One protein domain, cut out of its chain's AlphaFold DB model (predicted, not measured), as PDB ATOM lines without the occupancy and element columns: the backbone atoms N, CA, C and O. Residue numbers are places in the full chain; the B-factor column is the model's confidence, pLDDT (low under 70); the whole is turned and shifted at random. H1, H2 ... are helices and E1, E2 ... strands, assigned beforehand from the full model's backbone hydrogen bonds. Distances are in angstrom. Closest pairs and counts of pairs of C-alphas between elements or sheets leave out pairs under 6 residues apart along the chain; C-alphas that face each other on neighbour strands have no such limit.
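This is residues 6 to 59 of the 64 residues of the protein "SAM-dependent methyltransferase" of Thermococcus sp. IRI35c (UniProt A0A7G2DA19). Begin at residue 6 and you meet an open, elongated model of two parts: two short helices, H1 and H2, make a corner at one end, and at the other end the helix H3 is followed by a two-stranded hairpin, E1 and E2, that folds back along it. Residues 24 to 28 join the two parts, and H3 comes nearer to E1 than to E2. The printed part has 54 residues with three named helices and two named strands, in the order H1 H2 H3 E1 E2; the sheet is E1 - E2, antiparallel, and the class is mixed, helices and strands. The whole is loose, with a radius of gyration of the C-alphas of 12.9 A, and spans 38 by 20 by 16 A.

Look first at H1, residues 6 to 14, and H2, residues 18 to 23: they only just touch, with 3 pairs of C-alphas within 8 A, and only at the corner by their link. Their closest C-alphas are those of Ser 12 and Thr 18, 4.6 A apart. Their lines stand at a steep tilt of 58 degrees, opposite ways. Go on to H3, residues 29 to 38, which is apart from both H1 and H2. Beyond it come E1, residues 42 to 47, and E2, residues 53 to 58, an antiparallel hairpin with 161 degrees between their directions. Across it, N 44 and O 56 are within hydrogen-bond range at 2.9 A, and N 54 and O 46 at 2.8 A. The closest C-alphas of H3 and E1 are those of Cys 36 and Glu 42, 6.2 A apart; those of H3 and E2 are Cys 36 and Met 57, 7.4 A apart. H1 and H2 are apart from both strands. In H1, H2 and H3 every O i to N i+4 pair is within hydrogen-bond range.

Find C-alpha 6 at (-23.830, 21.802, -2.556); from there H1 runs 12.3 A to C-alpha 14. H2 runs 8.9 A from Thr 18 to Asp 23. Find C-alpha 29 at (-26.989, 23.136, 9.087), where H3 begins its 14.2 A to Lys 38. E1 covers 17.1 A from Glu 42 to Arg 47, and E2 runs 15.8 A from Trp 53 to C-alpha 58 at (-29.039, 24.091, 24.273).

The two C-alphas farthest apart are those of Asp 16 and Thr 59, at 38.0 A. The printed part has no cut, and the four links between the named elements are tight. The mean pLDDT of the printed part is 87.6, and no printed residue is under 70.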
ATOM      1  N   GLU A   6     -24.943  22.098  -1.653       87.44
ATOM      2  CA  GLU A   6     -23.830  21.802  -2.556       87.44
ATOM      3  C   GLU A   6     -23.023  20.588  -2.079       87.44
ATOM      4  O   GLU A   6     -22.657  19.736  -2.889       87.44
ATOM      5  N   GLU A   7     -22.786  20.466  -0.768       87.31
ATOM      6  CA  GLU A   7     -22.160  19.272  -0.195       87.31
ATOM      7  C   GLU A   7     -23.055  18.043  -0.388       87.31
ATOM      8  O   GLU A   7     -22.562  17.003  -0.821       87.31
ATOM      9  N   LYS A   8     -24.366  18.187  -0.158       85.94
ATOM     10  CA  LYS A   8     -25.361  17.138  -0.404       85.94
ATOM     11  C   LYS A   8     -25.280  16.609  -1.837       85.94
ATOM     12  O   LYS A   8     -25.176  15.402  -2.015       85.94
ATOM     13  N   ARG A   9     -25.261  17.503  -2.835       86.94
ATOM     14  CA  ARG A   9     -25.147  17.129  -4.256       86.94
ATOM     15  C   ARG A   9     -23.820  16.432  -4.572       86.94
ATOM     16  O   ARG A   9     -23.799  15.425  -5.264       86.94
ATOM     17  N   ARG A  10     -22.702  16.955  -4.068       89.25
ATOM     18  CA  ARG A  10     -21.383  16.355  -4.314       89.25
ATOM     19  C   ARG A  10     -21.285  14.948  -3.720       89.25
ATOM     20  O   ARG A  10     -20.856  14.032  -4.407       89.25
ATOM     21  N   ILE A  11     -21.717  14.771  -2.472       86.75
ATOM     22  CA  ILE A  11     -21.708  13.467  -1.799       86.75
ATOM     23  C   ILE A  11     -22.657  12.486  -2.501       86.75
ATOM     24  O   ILE A  11     -22.305  11.322  -2.674       86.75
ATOM     25  N   SER A  12     -23.833  12.950  -2.942       86.19
ATOM     26  CA  SER A  12     -24.795  12.095  -3.641       86.19
ATOM     27  C   SER A  12     -24.269  11.556  -4.969       86.19
ATOM     28  O   SER A  12     -24.580  10.423  -5.327       86.19
ATOM     29  N   GLU A  13     -23.489  12.364  -5.692       88.69
ATOM     30  CA  GLU A  13     -22.852  11.982  -6.956       88.69
ATOM     31  C   GLU A  13     -21.610  11.104  -6.736       88.69
ATOM     32  O   GLU A  13     -21.436  10.112  -7.438       88.69
ATOM     33  N   GLU A  14     -20.751  11.442  -5.766       91.25
ATOM     34  CA  GLU A  14     -19.517  10.692  -5.478       91.25
ATOM     35  C   GLU A  14     -19.787   9.265  -4.994       91.25
ATOM     36  O   GLU A  14     -19.053   8.345  -5.357       91.25
ATOM     37  N   ASP A  15     -20.817   9.093  -4.167       87.19
ATOM     38  CA  ASP A  15     -21.083   7.828  -3.483       87.19
ATOM     39  C   ASP A  15     -22.259   7.047  -4.103       87.19
ATOM     40  O   ASP A  15     -22.628   6.002  -3.578       87.19
ATOM     41  N   ASP A  16     -22.827   7.536  -5.215       89.12
ATOM     42  CA  ASP A  16     -23.960   6.940  -5.951       89.12
ATOM     43  C   ASP A  16     -25.210   6.678  -5.083       89.12
ATOM     44  O   ASP A  16     -25.941   5.715  -5.281       89.12
ATOM     45  N   ILE A  17     -25.464   7.563  -4.110       85.19
ATOM     46  CA  ILE A  17     -26.591   7.483  -3.154       85.19
ATOM     47  C   ILE A  17     -27.670   8.547  -3.417       85.19
ATOM     48  O   ILE A  17     -28.290   9.108  -2.508       85.19
ATOM     49  N   THR A  18     -27.820   8.943  -4.680       84.06
ATOM     50  CA  THR A  18     -28.680  10.073  -5.059       84.06
ATOM     51  C   THR A  18     -30.160   9.807  -4.795       84.06
ATOM     52  O   THR A  18     -30.878  10.738  -4.427       84.06
ATOM     53  N   GLU A  19     -30.623   8.570  -4.954       82.44
ATOM     54  CA  GLU A  19     -32.035   8.235  -4.751       82.44
ATOM     55  C   GLU A  19     -32.367   8.114  -3.257       82.44
ATOM     56  O   GLU A  19     -33.347   8.698  -2.800       82.44
ATOM     57  N   GLU A  20     -31.481   7.517  -2.461       81.69
ATOM     58  CA  GLU A  20     -31.593   7.439  -1.001       81.69
ATOM     59  C   GLU A  20     -31.652   8.838  -0.371       81.69
ATOM     60  O   GLU A  20     -32.474   9.122   0.499       81.69
ATOM     61  N   ILE A  21     -30.816   9.762  -0.855       81.19
ATOM     62  CA  ILE A  21     -30.798  11.151  -0.385       81.19
ATOM     63  C   ILE A  21     -32.075  11.925  -0.756       81.19
ATOM     64  O   ILE A  21     -32.424  12.884  -0.056       81.19
ATOM     65  N   LYS A  22     -32.752  11.567  -1.854       78.56
ATOM     66  CA  LYS A  22     -34.018  12.198  -2.271       78.56
ATOM     67  C   LYS A  22     -35.209  11.677  -1.476       78.56
ATOM     68  O   LYS A  22     -36.110  12.464  -1.187       78.56
ATOM     69  N   ASP A  23     -35.198  10.394  -1.135       79.25
ATOM     70  CA  ASP A  23     -36.275   9.751  -0.382       79.25
ATOM     71  C   ASP A  23     -36.252  10.125   1.110       79.25
ATOM     72  O   ASP A  23     -37.282  10.086   1.788       79.25
ATOM     73  N   GLU A  24     -35.098  10.557   1.626       78.75
ATOM     74  CA  GLU A  24     -34.928  10.962   3.021       78.75
ATOM     75  C   GLU A  24     -34.988  12.490   3.245       78.75
ATOM     76  O   GLU A  24     -34.418  13.305   2.513       78.75
ATOM     77  N   TYR A  25     -35.616  12.910   4.351       75.12
ATOM     78  CA  TYR A  25     -35.714  14.318   4.771       75.12
ATOM     79  C   TYR A  25     -34.432  14.826   5.450       75.12
ATOM     80  O   TYR A  25     -34.447  15.309   6.587       75.12
ATOM     81  N   PHE A  26     -33.292  14.730   4.768       78.44
ATOM     82  CA  PHE A  26     -32.040  15.259   5.296       78.44
ATOM     83  C   PHE A  26     -32.069  16.790   5.400       78.44
ATOM     84  O   PHE A  26     -32.206  17.493   4.399       78.44
ATOM     85  N   ALA A  27     -31.868  17.304   6.615       78.25
ATOM     86  CA  ALA A  27     -31.675  18.728   6.875       78.25
ATOM     87  C   ALA A  27     -30.241  19.190   6.552       78.25
ATOM     88  O   ALA A  27     -29.294  18.393   6.573       78.25
ATOM     89  N   THR A  28     -30.088  20.497   6.320       85.75
ATOM     90  CA  THR A  28     -28.798  21.202   6.310       85.75
ATOM     91  C   THR A  28     -28.545  21.912   7.639       85.75
ATOM     92  O   THR A  28     -29.485  22.165   8.401       85.75
ATOM     93  N   PHE A  29     -27.298  22.302   7.915       87.50
ATOM     94  CA  PHE A  29     -26.989  23.136   9.087       87.50
ATOM     95  C   PHE A  29     -27.752  24.441   9.121       87.50
ATOM     96  O   PHE A  29     -28.226  24.845  10.179       87.50
ATOM     97  N   GLU A  30     -27.874  25.107   7.977       86.44
ATOM     98  CA  GLU A  30     -28.626  26.350   7.895       86.44
ATOM     99  C   GLU A  30     -30.099  26.112   8.246       86.44
ATOM    100  O   GLU A  30     -30.681  26.866   9.028       86.44
ATOM    101  N   GLY A  31     -30.685  25.028   7.725       88.00
ATOM    102  CA  GLY A  31     -32.046  24.625   8.054       88.00
ATOM    103  C   GLY A  31     -32.232  24.373   9.549       88.00
ATOM    104  O   GLY A  31     -33.149  24.932  10.153       88.00
ATOM    105  N   LEU A  32     -31.342  23.588  10.166       89.88
ATOM    106  CA  LEU A  32     -31.464  23.252  11.583       89.88
ATOM    107  C   LEU A  32     -31.178  24.453  12.495       89.88
ATOM    108  O   LEU A  32     -31.920  24.662  13.448       89.88
ATOM    109  N   ARG A  33     -30.196  25.311  12.173       90.19
ATOM    110  CA  ARG A  33     -29.946  26.561  12.920       90.19
ATOM    111  C   ARG A  33     -31.162  27.478  12.925       90.19
ATOM    112  O   ARG A  33     -31.560  27.930  13.992       90.19
ATOM    113  N   LYS A  34     -31.807  27.684  11.772       91.31
ATOM    114  CA  LYS A  34     -33.036  28.494  11.684       91.31
ATOM    115  C   LYS A  34     -34.169  27.925  12.538       91.31
ATOM    116  O   LYS A  34     -34.972  28.684  13.075       91.31
ATOM    117  N   ILE A  35     -34.269  26.598  12.643       91.19
ATOM    118  CA  ILE A  35     -35.241  25.943  13.526       91.19
ATOM    119  C   ILE A  35     -34.884  26.216  14.990       91.19
ATOM    120  O   ILE A  35     -35.751  26.656  15.741       91.19
ATOM    121  N   CYS A  36     -33.622  26.030  15.380       91.81
ATOM    122  CA  CYS A  36     -33.157  26.298  16.739       91.81
ATOM    123  C   CYS A  36     -33.397  27.755  17.160       91.81
ATOM    124  O   CYS A  36     -33.978  27.997  18.212       91.81
ATOM    125  N   GLU A  37     -33.054  28.720  16.305       91.12
ATOM    126  CA  GLU A  37     -33.283  30.150  16.548       91.12
ATOM    127  C   GLU A  37     -34.765  30.464  16.782       91.12
ATOM    128  O   GLU A  37     -35.108  31.170  17.729       91.12
ATOM    129  N   LYS A  38     -35.667  29.896  15.967       92.81
ATOM    130  CA  LYS A  38     -37.123  30.057  16.142       92.81
ATOM    131  C   LYS A  38     -37.634  29.480  17.459       92.81
ATOM    132  O   LYS A  38     -38.631  29.968  17.985       92.81
ATOM    133  N   LEU A  39     -36.972  28.446  17.971       92.19
ATOM    134  CA  LEU A  39     -37.272  27.830  19.261       92.19
ATOM    135  C   LEU A  39     -36.556  28.529  20.428       92.19
ATOM    136  O   LEU A  39     -36.748  28.138  21.576       92.19
ATOM    137  N   GLY A  40     -35.750  29.560  20.153       92.75
ATOM    138  CA  GLY A  40     -34.940  30.241  21.157       92.75
ATOM    139  C   GLY A  40     -33.835  29.355  21.732       92.75
ATOM    140  O   GLY A  40     -33.485  29.519  22.892       92.75
ATOM    141  N   MET A  41     -33.324  28.402  20.951       93.00
ATOM    142  CA  MET A  41     -32.270  27.466  21.341       93.00
ATOM    143  C   MET A  41     -30.958  27.798  20.627       93.00
ATOM    144  O   MET A  41     -30.953  28.196  19.460       93.00
ATOM    145  N   GLU A  42     -29.837  27.577  21.307       91.25
ATOM    146  CA  GLU A  42     -28.516  27.533  20.674       91.25
ATOM    147  C   GLU A  42     -28.262  26.112  20.156       91.25
ATOM    148  O   GLU A  42     -28.645  25.135  20.797       91.25
ATOM    149  N   CYS A  43     -27.612  25.983  18.999       91.38
ATOM    150  CA  CYS A  43     -27.296  24.682  18.412       91.38
ATOM    151  C   CYS A  43     -25.817  24.561  18.058       91.38
ATOM    152  O   CYS A  43     -25.262  25.410  17.356       91.38
ATOM    153  N   ARG A  44     -25.201  23.471  18.524       92.44
ATOM    154  CA  ARG A  44     -23.817  23.090  18.226       92.44
ATOM    155  C   ARG A  44     -23.802  21.803  17.422       92.44
ATOM    156  O   ARG A  44     -24.674  20.955  17.578       92.44
ATOM    157  N   PHE A  45     -22.812  21.688  16.550       92.06
ATOM    158  CA  PHE A  45     -22.705  20.606  15.583       92.06
ATOM    159  C   PHE A  45     -21.300  20.021  15.655       92.06
ATOM    160  O   PHE A  45     -20.325  20.751  15.483       92.06
ATOM    161  N   GLU A  46     -21.206  18.715  15.874       93.81
ATOM    162  CA  GLU A  46     -19.954  17.965  15.852       93.81
ATOM    163  C   GLU A  46     -20.039  16.853  14.807       93.81
ATOM    164  O   GLU A  46     -21.028  16.120  14.726       93.81
ATOM    165  N   ARG A  47     -19.008  16.730  13.969       92.12
ATOM    166  CA  ARG A  47     -18.974  15.703  12.927       92.12
ATOM    167  C   ARG A  47     -18.547  14.372  13.535       92.12
ATOM    168  O   ARG A  47     -17.405  14.239  13.957       92.12
ATOM    169  N   ALA A  48     -19.430  13.374  13.518       91.06
ATOM    170  CA  ALA A  48     -19.096  12.020  13.965       91.06
ATOM    171  C   ALA A  48     -18.457  11.191  12.842       91.06
ATOM    172  O   ALA A  48     -17.544  10.407  13.086       91.06
ATOM    173  N   ASN A  49     -18.935  11.352  11.602       88.44
ATOM    174  CA  ASN A  49     -18.323  10.779  10.399       88.44
ATOM    175  C   ASN A  49     -18.750  11.546   9.130       88.44
ATOM    176  O   ASN A  49     -19.290  12.650   9.202       88.44
ATOM    177  N   ARG A  50     -18.492  10.978   7.943       83.12
ATOM    178  CA  ARG A  50     -18.800  11.619   6.654       83.12
ATOM    179  C   ARG A  50     -20.279  12.018   6.510       83.12
ATOM    180  O   ARG A  50     -20.516  13.101   5.984       83.12
ATOM    181  N   TYR A  51     -21.224  11.223   7.021       81.44
ATOM    182  CA  TYR A  51     -22.680  11.427   6.867       81.44
ATOM    183  C   TYR A  51     -23.406  11.785   8.178       81.44
ATOM    184  O   TYR A  51     -24.514  12.337   8.159       81.44
ATOM    185  N   VAL A  52     -22.801  11.459   9.324       84.44
ATOM    186  CA  VAL A  52     -23.407  11.590  10.654       84.44
ATOM    187  C   VAL A  52     -22.818  12.775  11.405       84.44
ATOM    188  O   VAL A  52     -21.601  12.922  11.543       84.44
ATOM    189  N   TRP A  53     -23.726  13.569  11.960       91.06
ATOM    190  CA  TRP A  53     -23.440  14.710  12.810       91.06
ATOM    191  C   TRP A  53     -24.166  14.542  14.138       91.06
ATOM    192  O   TRP A  53     -25.315  14.100  14.169       91.06
ATOM    193  N   ILE A  54     -23.492  14.912  15.216       91.25
ATOM    194  CA  ILE A  54     -24.068  15.048  16.546       91.25
ATOM    195  C   ILE A  54     -24.500  16.504  16.687       91.25
ATOM    196  O   ILE A  54     -23.702  17.418  16.468       91.25
ATOM    197  N   THR A  55     -25.768  16.716  17.032       91.25
ATOM    198  CA  THR A  55     -26.310  18.049  17.302       91.25
ATOM    199  C   THR A  55     -26.631  18.169  18.780       91.25
ATOM    200  O   THR A  55     -27.468  17.427  19.292       91.25
ATOM    201  N   GLU A  56     -26.031  19.150  19.442       93.25
ATOM    202  CA  GLU A  56     -26.442  19.567  20.779       93.25
ATOM    203  C   GLU A  56     -27.375  20.772  20.664       93.25
ATOM    204  O   GLU A  56     -27.013  21.791  20.073       93.25
ATOM    205  N   MET A  57     -28.579  20.651  21.227       91.38
ATOM    206  CA  MET A  57     -29.556  21.736  21.312       91.38
ATOM    207  C   MET A  57     -29.599  22.237  22.753       91.38
ATOM    208  O   MET A  57     -30.012  21.514  23.660       91.38
ATOM    209  N   LEU A  58     -29.160  23.469  22.965       89.44
ATOM    210  CA  LEU A  58     -29.039  24.091  24.273       89.44
ATOM    211  C   LEU A  58     -30.198  25.066  24.464       89.44
ATOM    212  O   LEU A  58     -30.401  25.985  23.668       89.44
ATOM    213  N   THR A  59     -30.960  24.884  25.535       85.69
ATOM    214  CA  THR A  59     -31.883  25.921  25.993       85.69
ATOM    215  C   THR A  59     -31.080  27.007  26.703       85.69
ATOM    216  O   THR A  59     -30.240  26.661  27.537       85.69
TER     217      THR A  59